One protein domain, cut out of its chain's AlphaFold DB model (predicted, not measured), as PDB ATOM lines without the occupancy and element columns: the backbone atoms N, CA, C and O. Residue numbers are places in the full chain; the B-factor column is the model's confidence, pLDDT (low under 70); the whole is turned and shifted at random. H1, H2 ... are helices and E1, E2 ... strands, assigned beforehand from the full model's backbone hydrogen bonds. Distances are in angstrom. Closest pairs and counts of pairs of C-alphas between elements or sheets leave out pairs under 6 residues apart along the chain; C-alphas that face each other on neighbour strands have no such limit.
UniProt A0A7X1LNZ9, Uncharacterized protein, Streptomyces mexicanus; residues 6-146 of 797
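Overview. This is residues 6 to 146 of the 797 residues of an uncharacterized protein of Streptomyces mexicanus (UniProt A0A7X1LNZ9). Two lobes make this model: a five-stranded sheet, E1 to E5, curled like part of a barrel but not closed, and a cluster of crossed helices, H2 to H5, with the small hairpin E6 and E7 on one side of it. H1 sits between the lobes, packing on the sheet and on H3. The printed part has 141 residues, in the order E1 E2 E3 E4 E5 H1 H2 H3 H4 H5 E6 E7; the large sheet runs E4 E3 E2 E1 E5, all antiparallel, and the class is mixed, helices and strands. The whole is only just loose, close to compact, with a radius of gyration of the C-alphas of 17.4 A and spans of 48 by 36 by 27 A.

Along the chain. Find C-alpha 6 at (233.350, 192.742, 121.693), where E1, residues 6 to 10, begins. E2, residues 18 to 26, covers 21.8 A and bends by 51 degrees at residue 23; E3 is residues 30 to 34, E4 40 to 44, E5 51 to 54. Then look for H1 at residues 59 to 65, H2 at 67 to 76, 14.2 A, and H3 at 78 to 88, 15.3 A, beginning at C-alpha 78, (222.365, 200.241, 102.794). H4, residues 95 to 104, measures 14.1 A and H5, residues 113 to 123, 14.9 A. E6 is residues 129 to 131; E7, residues 138 to 140, ends at C-alpha 140, (222.539, 212.953, 112.723).

Arrangement. Start at the strongly twisted sheet, where E1 to E4 form a meander, each strand the antiparallel neighbour of the one before. Pairing is staggered: E2 pairs with E1 over residues 18 to 22, with N 7 and O 21 at 2.8 A, and with E3 over 22 to 26, with N 24 and O 32 at 2.8 A. At the edges, N 31 and O 43 of E3 and E4 are 2.8 A apart, and N 8 and O 52 of E1 and E5 2.9 A. H1 is on this sheet at a height of 7.6 A. H3, the hub, touches H1 about perpendicular at 78 degrees, closest C-alphas Val 59 and Leu 85, 5.9 A; it touches H5 at 75 degrees, Val 79 and Leu 123, 6.2 A. H3 and H4 only just touch, with 3 pairs of C-alphas within 8 A, closest Leu 82 and Leu 98, 7.3 A. H2 is close to but not clearly touching H3, Phe 74 and Val 81, 6.3 A. In the hairpin E6 and E7, N 139 and O 130 are 2.8 A apart; residues 92 to 93 pair antiparallel with 138 to 139 of E7. Every O i to N i+4 pair is within hydrogen-bond range in H1 to H5.

Size, cuts and confidence. The C-alphas farthest apart, Gly 38 and Ser 134, are 50.5 A apart. The printed part has no cut and no long link. Only residues 12 and 14 to 16 have pLDDT under 70; the mean of the printed part is 92.4.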
ATOM      1  N   LEU A   6     232.181 193.303 122.375       90.12
ATOM      2  CA  LEU A   6     233.350 192.742 121.693       90.12
ATOM      3  C   LEU A   6     234.569 193.616 121.945       90.12
ATOM      4  O   LEU A   6     234.482 194.836 122.065       90.12
ATOM      5  N   VAL A   7     235.723 192.976 122.030       88.31
ATOM      6  CA  VAL A   7     236.989 193.630 122.315       88.31
ATOM      7  C   VAL A   7     237.987 193.219 121.259       88.31
ATOM      8  O   VAL A   7     238.263 192.035 121.087       88.31
ATOM      9  N   MET A   8     238.524 194.202 120.546       89.50
ATOM     10  CA  MET A   8     239.533 193.982 119.523       89.50
ATOM     11  C   MET A   8     240.896 194.395 120.066       89.50
ATOM     12  O   MET A   8     241.094 195.561 120.402       89.50
ATOM     13  N   ARG A   9     241.838 193.454 120.143       87.81
ATOM     14  CA  ARG A   9     243.216 193.734 120.564       87.81
ATOM     15  C   ARG A   9     244.147 193.744 119.360       87.81
ATOM     16  O   ARG A   9     244.173 192.772 118.600       87.81
ATOM     17  N   ARG A  10     244.927 194.817 119.199       83.88
ATOM     18  CA  ARG A  10     246.043 194.854 118.240       83.88
ATOM     19  C   ARG A  10     247.263 194.198 118.874       83.88
ATOM     20  O   ARG A  10     247.739 194.641 119.913       83.88
ATOM     21  N   GLN A  11     247.780 193.139 118.262       81.19
ATOM     22  CA  GLN A  11     249.020 192.531 118.729       81.19
ATOM     23  C   GLN A  11     250.213 193.406 118.303       81.19
ATOM     24  O   GLN A  11     250.322 193.758 117.131       81.19
ATOM     25  N   ASN A  12     251.128 193.728 119.224       69.75
ATOM     26  CA  ASN A  12     252.319 194.567 118.977       69.75
ATOM     27  C   ASN A  12     253.407 193.897 118.094       69.75
ATOM     28  O   ASN A  12     254.591 194.201 118.214       69.75
ATOM     29  N   GLY A  13     253.032 192.981 117.200       70.56
ATOM     30  CA  GLY A  13     253.926 192.343 116.236       70.56
ATOM     31  C   GLY A  13     253.696 192.865 114.818       70.56
ATOM     32  O   GLY A  13     252.569 193.183 114.446       70.56
ATOM     33  N   ASN A  14     254.752 192.876 113.998       62.03
ATOM     34  CA  ASN A  14     254.795 193.375 112.607       62.03
ATOM     35  C   ASN A  14     253.727 192.808 111.637       62.03
ATOM     36  O   ASN A  14     253.700 193.198 110.474       62.03
ATOM     37  N   LYS A  15     252.867 191.877 112.072       66.06
ATOM     38  CA  LYS A  15     251.833 191.227 111.251       66.06
ATOM     39  C   LYS A  15     250.402 191.722 111.483       66.06
ATOM     40  O   LYS A  15     249.516 191.291 110.758       66.06
ATOM     41  N   GLY A  16     250.156 192.630 112.430       69.12
ATOM     42  CA  GLY A  16     248.850 193.296 112.552       69.12
ATOM     43  C   GLY A  16     247.650 192.366 112.791       69.12
ATOM     44  O   GLY A  16     246.521 192.756 112.487       69.12
ATOM     45  N   GLU A  17     247.862 191.157 113.323       78.12
ATOM     46  CA  GLU A  17     246.769 190.246 113.669       78.12
ATOM     47  C   GLU A  17     245.861 190.892 114.728       78.12
ATOM     48  O   GLU A  17     246.314 191.362 115.779       78.12
ATOM     49  N   LYS A  18     244.563 190.945 114.420       85.56
ATOM     50  CA  LYS A  18     243.508 191.472 115.289       85.56
ATOM     51  C   LYS A  18     242.768 190.289 115.906       85.56
ATOM     52  O   LYS A  18     242.161 189.505 115.182       85.56
ATOM     53  N   TYR A  19     242.792 190.178 117.230       88.62
ATOM     54  CA  TYR A  19     242.000 189.183 117.956       88.62
ATOM     55  C   TYR A  19     240.720 189.836 118.464       88.62
ATOM     56  O   TYR A  19     240.775 190.926 119.033       88.62
ATOM     57  N   VAL A  20     239.582 189.170 118.266       91.50
ATOM     58  CA  VAL A  20     238.269 189.628 118.734       91.50
ATOM     59  C   VAL A  20     237.818 188.715 119.863       91.50
ATOM     60  O   VAL A  20     237.603 187.530 119.638       91.50
ATOM     61  N   GLY A  21     237.707 189.249 121.073       92.12
ATOM     62  CA  GLY A  21     237.186 188.547 122.245       92.12
ATOM     63  C   GLY A  21     235.830 189.096 122.673       92.12
ATOM     64  O   GLY A  21     235.459 190.206 122.304       92.12
ATOM     65  N   THR A  22     235.085 188.330 123.464       92.38
ATOM     66  CA  THR A  22     233.799 188.746 124.042       92.38
ATOM     67  C   THR A  22     233.965 189.028 125.531       92.38
ATOM     68  O   THR A  22     234.510 188.200 126.263       92.38
ATOM     69  N   VAL A  23     233.488 190.179 126.005       92.44
ATOM     70  CA  VAL A  23     233.435 190.503 127.437       92.44
ATOM     71  C   VAL A  23     232.422 189.578 128.102       92.44
ATOM     72  O   VAL A  23     231.252 189.564 127.728       92.44
ATOM     73  N   ARG A  24     232.859 188.790 129.083       93.94
ATOM     74  CA  ARG A  24     231.992 187.877 129.843       93.94
ATOM     75  C   ARG A  24     231.548 188.476 131.168       93.94
ATOM     76  O   ARG A  24     230.375 188.369 131.517       93.94
ATOM     77  N   LEU A  25     232.472 189.113 131.877       92.06
ATOM     78  CA  LEU A  25     232.241 189.699 133.192       92.06
ATOM     79  C   LEU A  25     232.920 191.066 133.255       92.06
ATOM     80  O   LEU A  25     234.040 191.213 132.763       92.06
ATOM     81  N   VAL A  26     232.238 192.037 133.851       92.25
ATOM     82  CA  VAL A  26     232.783 193.358 134.168       92.25
ATOM     83  C   VAL A  26     232.775 193.484 135.685       92.25
ATOM     84  O   VAL A  26     231.736 193.292 136.310       92.25
ATOM     85  N   GLU A  27     233.940 193.747 136.253       93.75
ATOM     86  CA  GLU A  27     234.179 194.028 137.667       93.75
ATOM     87  C   GLU A  27     234.611 195.498 137.804       93.75
ATOM     88  O   GLU A  27     234.878 196.164 136.798       93.75
ATOM     89  N   ASP A  28     234.679 196.014 139.032       91.50
ATOM     90  CA  ASP A  28     234.865 197.451 139.293       91.50
ATOM     91  C   ASP A  28     236.131 198.045 138.641       91.50
ATOM     92  O   ASP A  28     236.119 199.190 138.192       91.50
ATOM     93  N   ASP A  29     237.214 197.268 138.547       94.69
ATOM     94  CA  ASP A  29     238.517 197.701 138.026       94.69
ATOM     95  C   ASP A  29     238.988 196.924 136.787       94.69
ATOM     96  O   ASP A  29     240.050 197.214 136.224       94.69
ATOM     97  N   SER A  30     238.233 195.915 136.349       94.38
ATOM     98  CA  SER A  30     238.684 195.007 135.302       94.38
ATOM     99  C   SER A  30     237.548 194.284 134.579       94.38
ATOM    100  O   SER A  30     236.434 194.151 135.066       94.38
ATOM    101  N   ALA A  31     237.824 193.809 133.367       93.88
ATOM    102  CA  ALA A  31     236.896 193.030 132.561       93.88
ATOM    103  C   ALA A  31     237.520 191.692 132.155       93.88
ATOM    104  O   ALA A  31     238.668 191.631 131.702       93.88
ATOM    105  N   VAL A  32     236.758 190.606 132.287       94.50
ATOM    106  CA  VAL A  32     237.147 189.267 131.831       94.50
ATOM    107  C   VAL A  32     236.681 189.085 130.393       94.50
ATOM    108  O   VAL A  32     235.482 189.034 130.115       94.50
ATOM    109  N   ILE A  33     237.638 188.951 129.479       94.88
ATOM    110  CA  ILE A  33     237.397 188.757 128.048       94.88
ATOM    111  C   ILE A  33     237.738 187.327 127.666       94.88
ATOM    112  O   ILE A  33     238.811 186.824 127.999       94.88
ATOM    113  N   GLU A  34     236.820 186.676 126.963       94.56
ATOM    114  CA  GLU A  34     237.009 185.352 126.386       94.56
ATOM    115  C   GLU A  34     237.361 185.480 124.900       94.56
ATOM    116  O   GLU A  34     236.585 186.003 124.102       94.56
ATOM    117  N   TRP A  35     238.558 185.030 124.541       92.44
ATOM    118  CA  TRP A  35     239.084 185.015 123.181       92.44
ATOM    119  C   TRP A  35     238.667 183.743 122.427       92.44
ATOM    120  O   TRP A  35     238.297 182.740 123.051       92.44
ATOM    121  N   PRO A  36     238.812 183.725 121.090       86.44
ATOM    122  CA  PRO A  36     238.628 182.520 120.295       86.44
ATOM    123  C   PRO A  36     239.546 181.400 120.810       86.44
ATOM    124  O   PRO A  36     240.722 181.627 121.102       86.44
ATOM    125  N   GLY A  37     238.996 180.194 120.976       89.12
ATOM    126  CA  GLY A  37     239.699 179.063 121.598       89.12
ATOM    127  C   GLY A  37     239.568 178.979 123.125       89.12
ATOM    128  O   GLY A  37     240.313 178.231 123.753       89.12
ATOM    129  N   GLY A  38     238.651 179.742 123.735       91.94
ATOM    130  CA  GLY A  38     238.282 179.618 125.155       91.94
ATOM    131  C   GLY A  38     239.282 180.232 126.139       91.94
ATOM    132  O   GLY A  38     239.131 180.090 127.352       91.94
ATOM    133  N   ARG A  39     240.313 180.930 125.647       94.19
ATOM    134  CA  ARG A  39     241.276 181.626 126.509       94.19
ATOM    135  C   ARG A  39     240.606 182.829 127.155       94.19
ATOM    136  O   ARG A  39     240.063 183.674 126.454       94.19
ATOM    137  N   ARG A  40     240.704 182.950 128.477       95.00
ATOM    138  CA  ARG A  40     240.207 184.114 129.218       95.00
ATOM    139  C   ARG A  40     241.366 185.003 129.641       95.00
ATOM    140  O   ARG A  40     242.377 184.503 130.124       95.00
ATOM    141  N   SER A  41     241.222 186.310 129.475       94.19
ATOM    142  CA  SER A  41     242.164 187.298 130.002       94.19
ATOM    143  C   SER A  41     241.421 188.388 130.750       94.19
ATOM    144  O   SER A  41     240.386 188.858 130.281       94.19
ATOM    145  N   ARG A  42     241.987 188.825 131.870       94.81
ATOM    146  CA  ARG A  42     241.493 189.964 132.640       94.81
ATOM    147  C   ARG A  42     242.194 191.230 132.151       94.81
ATOM    148  O   ARG A  42     243.412 191.216 131.975       94.81
ATOM    149  N   ILE A  43     241.431 192.281 131.876       94.81
ATOM    150  CA  ILE A  43     241.921 193.537 131.295       94.81
ATOM    151  C   ILE A  43     241.515 194.685 132.219       94.81
ATOM    152  O   ILE A  43     240.351 194.721 132.606       94.81
ATOM    153  N   PRO A  44     242.429 195.598 132.586       93.00
ATOM    154  CA  PRO A  44     242.106 196.703 133.484       93.00
ATOM    155  C   PRO A  44     241.143 197.707 132.834       93.00
ATOM    156  O   PRO A  44     241.144 197.875 131.611       93.00
ATOM    157  N   LEU A  45     240.339 198.379 133.659       93.12
ATOM    158  CA  LEU A  45     239.501 199.515 133.283       93.12
ATOM    159  C   LEU A  45     240.107 200.816 133.847       93.12
ATOM    160  O   LEU A  45     240.423 200.863 135.035       93.12
ATOM    161  N   PRO A  46     240.277 201.880 133.035       92.19
ATOM    162  CA  PRO A  46     239.915 201.992 131.619       92.19
ATOM    163  C   PRO A  46     240.767 201.090 130.711       92.19
ATOM    164  O   PRO A  46     241.941 200.845 130.985       92.19
ATOM    165  N   ALA A  47     240.153 200.589 129.631       90.31
ATOM    166  CA  ALA A  47     240.811 199.667 128.710       90.31
ATOM    167  C   ALA A  47     242.099 200.294 128.132       90.31
ATOM    168  O   ALA A  47     242.086 201.472 127.762       90.31
ATOM    169  N   PRO A  48     243.206 199.536 128.043       90.31
ATOM    170  CA  PRO A  48     244.457 200.044 127.499       90.31
ATOM    171  C   PRO A  48     244.319 200.397 126.011       90.31
ATOM    172  O   PRO A  48     243.449 199.892 125.304       90.31
ATOM    173  N   SER A  49     245.182 201.284 125.517       88.00
ATOM    174  CA  SER A  49     245.076 201.862 124.169       88.00
ATOM    175  C   SER A  49     245.244 200.855 123.021       88.00
ATOM    176  O   SER A  49     244.839 201.146 121.895       88.00
ATOM    177  N   ASP A  50     245.797 199.665 123.281       89.56
ATOM    178  CA  ASP A  50     245.862 198.551 122.323       89.56
ATOM    179  C   ASP A  50     244.517 197.826 122.147       89.56
ATOM    180  O   ASP A  50     244.399 196.924 121.306       89.56
ATOM    181  N   ILE A  51     243.504 198.222 122.923       89.62
ATOM    182  CA  ILE A  51     242.210 197.569 123.018       89.62
ATOM    183  C   ILE A  51     241.092 198.514 122.587       89.62
ATOM    184  O   ILE A  51     240.787 199.512 123.232       89.62
ATOM    185  N   THR A  52     240.425 198.153 121.494       92.19
ATOM    186  CA  THR A  52     239.217 198.837 121.029       92.19
ATOM    187  C   THR A  52     237.989 198.099 121.543       92.19
ATOM    188  O   THR A  52     237.796 196.916 121.258       92.19
ATOM    189  N   VAL A  53     237.161 198.805 122.305       92.00
ATOM    190  CA  VAL A  53     235.900 198.292 122.842       92.00
ATOM    191  C   VAL A  53     234.791 198.561 121.831       92.00
ATOM    192  O   VAL A  53     234.639 199.689 121.373       92.00
ATOM    193  N   ILE A  54     234.022 197.533 121.487       92.94
ATOM    194  CA  ILE A  54     232.961 197.595 120.481       92.94
ATOM    195  C   ILE A  54     231.622 197.315 121.179       92.94
ATOM    196  O   ILE A  54     231.414 196.189 121.654       92.94
ATOM    197  N   PRO A  55     230.727 198.317 121.272       90.50
ATOM    198  CA  PRO A  55     229.426 198.169 121.917       90.50
ATOM    199  C   PRO A  55     228.565 197.090 121.261       90.50
ATOM    200  O   PRO A  55     228.600 196.905 120.044       90.50
ATOM    201  N   VAL A  56     227.755 196.392 122.058       89.94
ATOM    202  CA  VAL A  56     226.767 195.442 121.526       89.94
ATOM    203  C   VAL A  56     225.772 196.186 120.636       89.94
ATOM    204  O   VAL A  56     225.312 197.269 120.980       89.94
ATOM    205  N   GLY A  57     225.450 195.607 119.478       88.50
ATOM    206  CA  GLY A  57     224.500 196.188 118.522       88.50
ATOM    207  C   GLY A  57     225.104 197.191 117.536       88.50
ATOM    208  O   GLY A  57     224.446 197.519 116.551       88.50
ATOM    209  N   SER A  58     226.360 197.617 117.727       94.75
ATOM    210  CA  SER A  58     227.049 198.489 116.767       94.75
ATOM    211  C   SER A  58     227.233 197.806 115.401       94.75
ATOM    212  O   SER A  58     227.244 196.572 115.291       94.75
ATOM    213  N   VAL A  59     227.412 198.587 114.333       96.31
ATOM    214  CA  VAL A  59     227.629 198.027 112.987       96.31
ATOM    215  C   VAL A  59     228.927 197.221 112.959       96.31
ATOM    216  O   VAL A  59     228.968 196.126 112.395       96.31
ATOM    217  N   ARG A  60     229.971 197.703 113.649       95.00
ATOM    218  CA  ARG A  60     231.230 196.962 113.818       95.00
ATOM    219  C   ARG A  60     231.043 195.663 114.604       95.00
ATOM    220  O   ARG A  60     231.631 194.650 114.234       95.00
ATOM    221  N   TYR A  61     230.207 195.661 115.645       94.12
ATOM    222  CA  TYR A  61     229.874 194.440 116.389       94.12
ATOM    223  C   TYR A  61     229.233 193.394 115.475       94.12
ATOM    224  O   TYR A  61     229.668 192.242 115.438       94.12
ATOM    225  N   ARG A  62     228.227 193.810 114.695       95.31
ATOM    226  CA  ARG A  62     227.532 192.942 113.737       95.31
ATOM    227  C   ARG A  62     228.478 192.406 112.665       95.31
ATOM    228  O   ARG A  62     228.436 191.216 112.383       95.31
ATOM    229  N   ALA A  63     229.368 193.245 112.136       95.44
ATOM    230  CA  ALA A  63     230.348 192.841 111.129       95.44
ATOM    231  C   ALA A  63     231.306 191.754 111.638       95.44
ATOM    232  O   ALA A  63     231.699 190.879 110.876       95.44
ATOM    233  N   LEU A  64     231.674 191.792 112.923       92.69
ATOM    234  CA  LEU A  64     232.556 190.789 113.529       92.69
ATOM    235  C   LEU A  64     231.830 189.498 113.917       92.69
ATOM    236  O   LEU A  64     232.459 188.442 113.951       92.69
ATOM    237  N   ARG A  65     230.536 189.580 114.242       92.50
ATOM    238  CA  ARG A  65     229.740 188.434 114.695       92.50
ATOM    239  C   ARG A  65     229.095 187.665 113.542       92.50
ATOM    240  O   ARG A  65     229.196 186.443 113.521       92.50
ATOM    241  N   ASP A  66     228.446 188.367 112.618       94.25
ATOM    242  CA  ASP A  66     227.778 187.793 111.446       94.25
ATOM    243  C   ASP A  66     227.946 188.713 110.225       94.25
ATOM    244  O   ASP A  66     227.070 189.493 109.833       94.25
ATOM    245  N   PHE A  67     229.137 188.644 109.631       95.12
ATOM    246  CA  PHE A  67     229.487 189.456 108.471       95.12
ATOM    247  C   PHE A  67     228.563 189.203 107.269       95.12
ATOM    248  O   PHE A  67     228.230 190.141 106.546       95.12
ATOM    249  N   GLN A  68     228.148 187.951 107.043       96.81
ATOM    250  CA  GLN A  68     227.355 187.587 105.866       96.81
ATOM    251  C   GLN A  68     225.929 188.125 105.968       96.81
ATOM    252  O   GLN A  68     225.401 188.652 104.985       96.81
ATOM    253  N   GLU A  69     225.325 188.064 107.156       96.19
ATOM    254  CA  GLU A  69     224.018 188.666 107.399       96.19
ATOM    255  C   GLU A  69     224.064 190.191 107.236       96.19
ATOM    256  O   GLU A  69     223.232 190.760 106.522       96.19
ATOM    257  N   LEU A  70     225.076 190.862 107.808       97.06
ATOM    258  CA  LEU A  70     225.247 192.309 107.646       97.06
ATOM    259  C   LEU A  70     225.497 192.700 106.182       97.06
ATOM    260  O   LEU A  70     224.911 193.676 105.713       97.06
ATOM    261  N   LYS A  71     226.320 191.944 105.440       96.94
ATOM    262  CA  LYS A  71     226.558 192.182 104.008       96.94
ATOM    263  C   LYS A  71     225.254 192.051 103.216       96.94
ATOM    264  O   LYS A  71     224.942 192.930 102.418       96.94
ATOM    265  N   LYS A  72     224.451 191.015 103.486       96.94
ATOM    266  CA  LYS A  72     223.132 190.816 102.862       96.94
ATOM    267  C   LYS A  72     222.160 191.957 103.180       96.94
ATOM    268  O   LYS A  72     221.468 192.433 102.278       96.94
ATOM    269  N   GLU A  73     222.107 192.412 104.433       96.81
ATOM    270  CA  GLU A  73     221.291 193.565 104.833       96.81
ATOM    271  C   GLU A  73     221.743 194.842 104.123       96.81
ATOM    272  O   GLU A  73     220.909 195.537 103.548       96.81
ATOM    273  N   PHE A  74     223.051 195.108 104.093       97.12
ATOM    274  CA  PHE A  74     223.626 196.273 103.428       97.12
ATOM    275  C   PHE A  74     223.319 196.283 101.925       97.12
ATOM    276  O   PHE A  74     222.917 197.314 101.390       97.12
ATOM    277  N   SER A  75     223.423 195.136 101.245       94.94
ATOM    278  CA  SER A  75     223.061 195.016  99.827       94.94
ATOM    279  C   SER A  75     221.566 195.251  99.576       94.94
ATOM    280  O   SER A  75     221.201 195.844  98.563       94.94
ATOM    281  N   LYS A  76     220.687 194.822 100.494       96.62
ATOM    282  CA  LYS A  76     219.232 195.018 100.379       96.62
ATOM    283  C   LYS A  76     218.810 196.455 100.705       96.62
ATOM    284  O   LYS A  76     217.974 197.033 100.013       96.62
ATOM    285  N   SER A  77     219.353 197.021 101.780       96.06
ATOM    286  CA  SER A  77     219.039 198.356 102.285       96.06
ATOM    287  C   SER A  77     220.273 198.960 102.972       96.06
ATOM    288  O   SER A  77     220.455 198.804 104.177       96.06
ATOM    289  N   PRO A  78     221.129 199.685 102.233       96.88
ATOM    290  CA  PRO A  78     222.365 200.241 102.794       96.88
ATOM    291  C   PRO A  78     222.110 201.412 103.753       96.88
ATOM    292  O   PRO A  78     222.921 201.700 104.626       96.88
ATOM    293  N   VAL A  79     220.976 202.102 103.605       96.94
ATOM    294  CA  VAL A  79     220.698 203.355 104.322       96.94
ATOM    295  C   VAL A  79     220.595 203.163 105.846       96.94
ATOM    296  O   VAL A  79     221.304 203.882 106.543       96.94
ATOM    297  N   PRO A  80     219.813 202.210 106.397       95.94
ATOM    298  CA  PRO A  80     219.771 201.963 107.844       95.94
ATOM    299  C   PRO A  80     221.141 201.629 108.446       95.94
ATOM    300  O   PRO A  80     221.496 202.164 109.492       95.94
ATOM    301  N   VAL A  81     221.938 200.809 107.752       97.31
ATOM    302  CA  VAL A  81     223.289 200.437 108.197       97.31
ATOM    303  C   VAL A  81     224.210 201.659 108.229       97.31
ATOM    304  O   VAL A  81     224.961 201.841 109.182       97.31
ATOM    305  N   LEU A  82     224.135 202.528 107.218       97.50
ATOM    306  CA  LEU A  82     224.925 203.760 107.160       97.50
ATOM    307  C   LEU A  82     224.500 204.790 108.213       97.50
ATOM    308  O   LEU A  82     225.358 205.492 108.735       97.50
ATOM    309  N   VAL A  83     223.208 204.873 108.546       96.31
ATOM    310  CA  VAL A  83     222.710 205.730 109.638       96.31
ATOM    311  C   VAL A  83     223.220 205.221 110.990       96.31
ATOM    312  O   VAL A  83     223.737 206.016 111.767       96.31
ATOM    313  N   ALA A  84     223.164 203.910 111.240       95.69
ATOM    314  CA  ALA A  84     223.716 203.306 112.456       95.69
ATOM    315  C   ALA A  84     225.244 203.472 112.548       95.69
ATOM    316  O   ALA A  84     225.791 203.693 113.626       95.69
ATOM    317  N   LEU A  85     225.947 203.408 111.412       96.94
ATOM    318  CA  LEU A  85     227.382 203.674 111.363       96.94
ATOM    319  C   LEU A  85     227.692 205.150 111.646       96.94
ATOM    320  O   LEU A  85     228.622 205.439 112.388       96.94
ATOM    321  N   LEU A  86     226.905 206.079 111.095       96.44
ATOM    322  CA  LEU A  86     227.027 207.512 111.373       96.44
ATOM    323  C   LEU A  86     226.807 207.814 112.867       96.44
ATOM    324  O   LEU A  86     227.549 208.606 113.439       96.44
ATOM    325  N   GLU A  87     225.843 207.146 113.502       95.00
ATOM    326  CA  GLU A  87     225.592 207.211 114.948       95.00
ATOM    327  C   GLU A  87     226.797 206.683 115.753       95.00
ATOM    328  O   GLU A  87     227.283 207.371 116.650       95.00
ATOM    329  N   GLU A  88     227.379 205.541 115.362       95.19
ATOM    330  CA  GLU A  88     228.611 205.000 115.970       95.19
ATOM    331  C   GLU A  88     229.820 205.949 115.813       95.19
ATOM    332  O   GLU A  88     230.712 205.981 116.662       95.19
ATOM    333  N   MET A  89     229.849 206.749 114.744       95.88
ATOM    334  CA  MET A  89     230.893 207.746 114.476       95.88
ATOM    335  C   MET A  89     230.693 209.076 115.222       95.88
ATOM    336  O   MET A  89     231.425 210.031 114.963       95.88
ATOM    337  N   GLY A  90     229.742 209.153 116.157       94.19
ATOM    338  CA  GLY A  90     229.461 210.366 116.934       94.19
ATOM    339  C   GLY A  90     228.472 211.315 116.256       94.19
ATOM    340  O   GLY A  90     228.439 212.498 116.578       94.19
ATOM    341  N   GLY A  91     227.690 210.815 115.296       95.31
ATOM    342  CA  GLY A  91     226.616 211.555 114.644       95.31
ATOM    343  C   GLY A  91     227.068 212.521 113.549       95.31
ATOM    344  O   GLY A  91     226.215 213.087 112.880       95.31
ATOM    345  N   GLU A  92     228.366 212.705 113.298       97.00
ATOM    346  CA  GLU A  92     228.856 213.565 112.215       97.00
ATOM    347  C   GLU A  92     229.944 212.867 111.388       97.00
ATOM    348  O   GLU A  92     231.001 212.510 111.902       97.00
ATOM    349  N   ALA A  93     229.707 212.696 110.085       97.25
ATOM    350  CA  ALA A  93     230.701 212.139 109.172       97.25
ATOM    351  C   ALA A  93     230.497 212.613 107.729       97.25
ATOM    352  O   ALA A  93     229.387 212.818 107.238       97.25
ATOM    353  N   THR A  94     231.596 212.756 107.001       97.19
ATOM    354  CA  THR A  94     231.578 212.963 105.549       97.19
ATOM    355  C   THR A  94     231.263 211.657 104.815       97.19
ATOM    356  O   THR A  94     231.560 210.566 105.300       97.19
ATOM    357  N   VAL A  95     230.724 211.750 103.594       96.69
ATOM    358  CA  VAL A  95     230.474 210.565 102.745       96.69
ATOM    359  C   VAL A  95     231.758 209.762 102.513       96.69
ATOM    360  O   VAL A  95     231.720 208.539 102.509       96.69
ATOM    361  N   LYS A  96     232.906 210.444 102.396       96.19
ATOM    362  CA  LYS A  96     234.217 209.800 102.270       96.19
ATOM    363  C   LYS A  96     234.578 208.981 103.514       96.19
ATOM    364  O   LYS A  96     235.008 207.847 103.380       96.19
ATOM    365  N   GLN A  97     234.346 209.516 104.713       97.31
ATOM    366  CA  GLN A  97     234.577 208.779 105.959       97.31
ATOM    367  C   GLN A  97     233.671 207.544 106.071       97.31
ATOM    368  O   GLN A  97     234.154 206.473 106.419       97.31
ATOM    369  N   LEU A  98     232.387 207.658 105.707       97.31
ATOM    370  CA  LEU A  98     231.478 206.503 105.656       97.31
ATOM    371  C   LEU A  98     231.926 205.465 104.612       97.31
ATOM    372  O   LEU A  98     231.849 204.263 104.861       97.31
ATOM    373  N   GLN A  99     232.417 205.912 103.455       96.75
ATOM    374  CA  GLN A  99     232.966 205.052 102.407       96.75
ATOM    375  C   GLN A  99     234.220 204.307 102.872       96.75
ATOM    376  O   GLN A  99     234.335 203.101 102.660       96.75
ATOM    377  N   ASP A 100     235.146 205.000 103.526       96.62
ATOM    378  CA  ASP A 100     236.374 204.402 104.046       96.62
ATOM    379  C   ASP A 100     236.060 203.394 105.162       96.62
ATOM    380  O   ASP A 100     236.593 202.282 105.167       96.62
ATOM    381  N   GLU A 101     235.118 203.722 106.047       96.50
ATOM    382  CA  GLU A 101     234.739 202.844 107.152       96.50
ATOM    383  C   GLU A 101     233.979 201.599 106.670       96.50
ATOM    384  O   GLU A 101     234.281 200.477 107.079       96.50
ATOM    385  N   THR A 102     233.051 201.746 105.722       96.94
ATOM    386  CA  THR A 102     232.364 200.594 105.110       96.94
ATOM    387  C   THR A 102     233.293 199.717 104.273       96.94
ATOM    388  O   THR A 102     233.088 198.501 104.222       96.94
ATOM    389  N   ARG A 103     234.339 200.278 103.651       95.81
ATOM    390  CA  ARG A 103     235.412 199.498 103.008       95.81
ATOM    391  C   ARG A 103     236.253 198.742 104.027       95.81
ATOM    392  O   ARG A 103     236.529 197.567 103.808       95.81
ATOM    393  N   HIS A 104     236.616 199.373 105.143       93.94
ATOM    394  CA  HIS A 104     237.348 198.709 106.223       93.94
ATOM    395  C   HIS A 104     236.540 197.552 106.835       93.94
ATOM    396  O   HIS A 104     237.113 196.535 107.220       93.94
ATOM    397  N   LEU A 105     235.210 197.671 106.868       95.31
ATOM    398  CA  LEU A 105     234.309 196.588 107.268       95.31
ATOM    399  C   LEU A 105     234.080 195.526 106.186       95.31
ATOM    400  O   LEU A 105     233.435 194.527 106.474       95.31
ATOM    401  N   GLY A 106     234.575 195.714 104.959       95.69
ATOM    402  CA  GLY A 106     234.363 194.790 103.841       95.69
ATOM    403  C   GLY A 106     232.963 194.851 103.214       95.69
ATOM    404  O   GLY A 106     232.626 193.997 102.398       95.69
ATOM    405  N   LEU A 107     232.144 195.847 103.568       96.19
ATOM    406  CA  LEU A 107     230.762 195.979 103.087       96.19
ATOM    407  C   LEU A 107     230.674 196.630 101.700       96.19
ATOM    408  O   LEU A 107     229.854 196.215 100.890       96.19
ATOM    409  N   ALA A 108     231.511 197.635 101.421       89.94
ATOM    410  CA  ALA A 108     231.380 198.502 100.241       89.94
ATOM    411  C   ALA A 108     232.603 198.486  99.300       89.94
ATOM    412  O   ALA A 108     232.905 199.487  98.650       89.94
ATOM    413  N   ALA A 109     233.332 197.367  99.232       88.56
ATOM    414  CA  ALA A 109     234.520 197.251  98.377       88.56
ATOM    415  C   ALA A 109     234.205 197.393  96.873       88.56
ATOM    416  O   ALA A 109     235.047 197.857  96.112       88.56
ATOM    417  N   GLU A 110     232.986 197.038  96.465       92.12
ATOM    418  CA  GLU A 110     232.565 196.928  95.061       92.12
ATOM    419  C   GLU A 110     231.839 198.186  94.535       92.12
ATOM    420  O   GLU A 110     231.490 198.251  93.360       92.12
ATOM    421  N   HIS A 111     231.593 199.196  95.381       94.75
ATOM    422  CA  HIS A 111     230.794 200.370  95.011       94.75
ATOM    423  C   HIS A 111     231.654 201.567  94.582       94.75
ATOM    424  O   HIS A 111     232.595 201.973  95.274       94.75
ATOM    425  N   ASP A 112     231.288 202.164  93.451       95.19
ATOM    426  CA  ASP A 112     231.955 203.309  92.841       95.19
ATOM    427  C   ASP A 112     231.432 204.659  93.382       95.19
ATOM    428  O   ASP A 112     230.532 204.733  94.223       95.19
ATOM    429  N   ASN A 113     232.004 205.768  92.902       94.00
ATOM    430  CA  ASN A 113     231.596 207.104  93.348       94.00
ATOM    431  C   ASN A 113     230.161 207.465  92.929       94.00
ATOM    432  O   ASN A 113     229.498 208.214  93.647       94.00
ATOM    433  N   THR A 114     229.663 206.945  91.803       95.12
ATOM    434  CA  THR A 114     228.298 207.248  91.346       95.12
ATOM    435  C   THR A 114     227.253 206.650  92.291       95.12
ATOM    436  O   THR A 114     226.296 207.335  92.672       95.12
ATOM    437  N   TRP A 115     227.494 205.431  92.786       96.50
ATOM    438  CA  TRP A 115     226.681 204.805  93.824       96.50
ATOM    439  C   TRP A 115     226.647 205.639  95.111       96.50
ATOM    440  O   TRP A 115     225.567 205.905  95.644       96.50
ATOM    441  N   TRP A 116     227.798 206.139  95.575       96.44
ATOM    442  CA  TRP A 116     227.877 206.972  96.783       96.44
ATOM    443  C   TRP A 116     227.159 208.321  96.644       96.44
ATOM    444  O   TRP A 116     226.558 208.785  97.614       96.44
ATOM    445  N   ILE A 117     227.139 208.932  95.453       94.88
ATOM    446  CA  ILE A 117     226.342 210.144  95.183       94.88
ATOM    447  C   ILE A 117     224.840 209.839  95.318       94.88
ATOM    448  O   ILE A 117     224.104 210.586  95.971       94.88
ATOM    449  N   SER A 118     224.381 208.714  94.760       96.12
ATOM    450  CA  SER A 118     222.990 208.260  94.894       96.12
ATOM    451  C   SER A 118     222.628 207.959  96.353       96.12
ATOM    452  O   SER A 118     221.589 208.395  96.857       96.12
ATOM    453  N   ILE A 119     223.518 207.283  97.079       96.94
ATOM    454  CA  ILE A 119     223.341 206.965  98.497       96.94
ATOM    455  C   ILE A 119     223.325 208.211  99.365       96.94
ATOM    456  O   ILE A 119     222.475 208.295 100.246       96.94
ATOM    457  N   ARG A 120     224.167 209.214  99.089       96.19
ATOM    458  CA  ARG A 120     224.100 210.516  99.763       96.19
ATOM    459  C   ARG A 120     222.710 211.129  99.613       96.19
ATOM    460  O   ARG A 120     222.119 211.542 100.606       96.19
ATOM    461  N   LYS A 121     222.152 211.133  98.398       95.50
ATOM    462  CA  LYS A 121     220.793 211.635  98.147       95.50
ATOM    463  C   LYS A 121     219.733 210.834  98.914       95.50
ATOM    464  O   LYS A 121     218.778 211.414  99.422       95.50
ATOM    465  N   ARG A 122     219.900 209.512  99.036       95.69
ATOM    466  CA  ARG A 122     219.000 208.649  99.826       95.69
ATOM    467  C   ARG A 122     219.145 208.858 101.335       95.69
ATOM    468  O   ARG A 122     218.129 208.822 102.022       95.69
ATOM    469  N   LEU A 123     220.362 209.091 101.829       95.62
ATOM    470  CA  LEU A 123     220.659 209.421 103.225       95.62
ATOM    471  C   LEU A 123     220.058 210.770 103.606       95.62
ATOM    472  O   LEU A 123     219.349 210.832 104.593       95.62
ATOM    473  N   LEU A 124     220.230 211.807 102.784       93.38
ATOM    474  CA  LEU A 124     219.567 213.108 102.976       93.38
ATOM    475  C   LEU A 124     218.038 213.031 102.835       93.38
ATOM    476  O   LEU A 124     217.317 213.936 103.236       93.38
ATOM    477  N   GLY A 125     217.529 211.945 102.255       89.44
ATOM    478  CA  GLY A 125     216.111 211.617 102.264       89.44
ATOM    479  C   GLY A 125     215.636 210.946 103.556       89.44
ATOM    480  O   GLY A 125     214.448 210.628 103.626       89.44
ATOM    481  N   GLN A 126     216.518 210.671 104.523       90.75
ATOM    482  CA  GLN A 126     216.157 210.174 105.849       90.75
ATOM    483  C   GLN A 126     215.905 211.345 106.801       90.75
ATOM    484  O   GLN A 126     216.718 212.263 106.831       90.75
ATOM    485  N   PRO A 127     214.851 211.288 107.636       85.19
ATOM    486  CA  PRO A 127     214.539 212.337 108.607       85.19
ATOM    487  C   PRO A 127     215.737 212.710 109.481       85.19
ATOM    488  O   PRO A 127     216.109 213.872 109.575       85.19
ATOM    489  N   ARG A 128     216.391 211.703 110.077       89.62
ATOM    490  CA  ARG A 128     217.456 211.899 111.070       89.62
ATOM    491  C   ARG A 128     218.762 212.443 110.489       89.62
ATOM    492  O   ARG A 128     219.663 212.706 111.269       89.62
ATOM    493  N   VAL A 129     218.910 212.580 109.170       93.56
ATOM    494  CA  VAL A 129     220.187 212.951 108.543       93.56
ATOM    495  C   VAL A 129     220.054 214.277 107.809       93.56
ATOM    496  O   VAL A 129     219.267 214.417 106.879       93.56
ATOM    497  N   THR A 130     220.893 215.236 108.180       93.44
ATOM    498  CA  THR A 130     220.993 216.545 107.527       93.44
ATOM    499  C   THR A 130     222.417 216.816 107.065       93.44
ATOM    500  O   THR A 130     223.340 216.075 107.398       93.44
ATOM    501  N   GLU A 131     222.619 217.865 106.271       94.50
ATOM    502  CA  GLU A 131     223.955 218.354 105.937       94.50
ATOM    503  C   GLU A 131     224.191 219.727 106.558       94.50
ATOM    504  O   GLU A 131     223.332 220.602 106.525       94.50
ATOM    505  N   SER A 132     225.382 219.924 107.119       89.56
ATOM    506  CA  SER A 132     225.771 221.209 107.722       89.56
ATOM    507  C   SER A 132     225.919 222.343 106.697       89.56
ATOM    508  O   SER A 132     225.772 223.513 107.038       89.56
ATOM    509  N   LYS A 133     226.245 221.999 105.449       91.38
ATOM    510  CA  LYS A 133     226.363 222.887 104.284       91.38
ATOM    511  C   LYS A 133     226.280 222.047 103.012       91.38
ATOM    512  O   LYS A 133     226.509 220.839 103.080       91.38
ATOM    513  N   SER A 134     226.033 222.676 101.860       89.94
ATOM    514  CA  SER A 134     226.083 221.985 100.562       89.94
ATOM    515  C   SER A 134     227.417 221.248 100.415       89.94
ATOM    516  O   SER A 134     228.488 221.833 100.592       89.94
ATOM    517  N   ASN A 135     227.351 219.941 100.166       89.75
ATOM    518  CA  ASN A 135     228.499 219.033 100.115       89.75
ATOM    519  C   ASN A 135     229.284 218.822 101.431       89.75
ATOM    520  O   ASN A 135     230.293 218.118 101.425       89.75
ATOM    521  N   GLY A 136     228.801 219.336 102.565       94.06
ATOM    522  CA  GLY A 136     229.405 219.187 103.893       94.06
ATOM    523  C   GLY A 136     229.222 217.805 104.538       94.06
ATOM    524  O   GLY A 136     228.644 216.904 103.914       94.06
ATOM    525  N   PRO A 137     229.728 217.625 105.777       96.56
ATOM    526  CA  PRO A 137     229.490 216.426 106.573       96.56
ATOM    527  C   PRO A 137     227.999 216.238 106.862       96.56
ATOM    528  O   PRO A 137     227.262 217.211 107.076       96.56
ATOM    529  N   LEU A 138     227.590 214.970 106.844       96.81
ATOM    530  CA  LEU A 138     226.270 214.523 107.257       96.81
ATOM    531  C   LEU A 138     226.209 214.561 108.781       96.81
ATOM    532  O   LEU A 138     227.140 214.095 109.437       96.81
ATOM    533  N   LYS A 139     225.123 215.108 109.316       96.00
ATOM    534  CA  LYS A 139     224.838 215.202 110.744       96.00
ATOM    535  C   LYS A 139     223.575 214.433 111.073       96.00
ATOM    536  O   LYS A 139     222.545 214.623 110.424       96.00
ATOM    537  N   LEU A 140     223.666 213.591 112.085       94.50
ATOM    538  CA  LEU A 140     222.539 212.953 112.723       94.50
ATOM    539  C   LEU A 140     221.910 213.981 113.666       94.50
ATOM    540  O   LEU A 140     222.606 214.569 114.491       94.50
ATOM    541  N   ILE A 141     220.621 214.248 113.497       91.81
ATOM    542  CA  ILE A 141     219.862 215.075 114.433       91.81
ATOM    543  C   ILE A 141     219.166 214.134 115.409       91.81
ATOM    544  O   ILE A 141     218.526 213.161 114.985       91.81
ATOM    545  N   ASP A 142     219.304 214.436 116.699       80.44
ATOM    546  CA  ASP A 142     218.524 213.824 117.769       80.44
ATOM    547  C   ASP A 142     217.067 214.230 117.564       80.44
ATOM    548  O   ASP A 142     216.649 215.331 117.897       80.44
ATOM    549  N   ASP A 143     216.372 213.355 116.847       84.44
ATOM    550  CA  ASP A 143     215.008 213.477 116.367       84.44
ATOM    551  C   ASP A 143     214.610 214.877 115.831       84.44
ATOM    552  O   ASP A 143     214.109 215.728 116.569       84.44
ATOM    553  N   PRO A 144     214.765 215.130 114.516       84.62
ATOM    554  CA  PRO A 144     214.535 216.454 113.925       84.62
ATOM    555  C   PRO A 144     213.110 216.982 114.113       84.62
ATOM    556  O   PRO A 144     212.896 218.174 113.917       84.62
ATOM    557  N   PHE A 145     212.161 216.101 114.450       92.62
ATOM    558  CA  PHE A 145     210.748 216.425 114.593       92.62
ATOM    559  C   PHE A 145     210.230 216.194 116.015       92.62
ATOM    560  O   PHE A 145     209.035 215.970 116.208       92.62
ATOM    561  N   GLN A 146     211.113 216.182 117.022       92.31
ATOM    562  CA  GLN A 146     210.697 216.019 118.418       92.31
ATOM    563  C   GLN A 146     209.702 217.109 118.824       92.31
ATOM    564  O   GLN A 146     208.650 216.806 119.375       92.31
TER     565      GLN A 146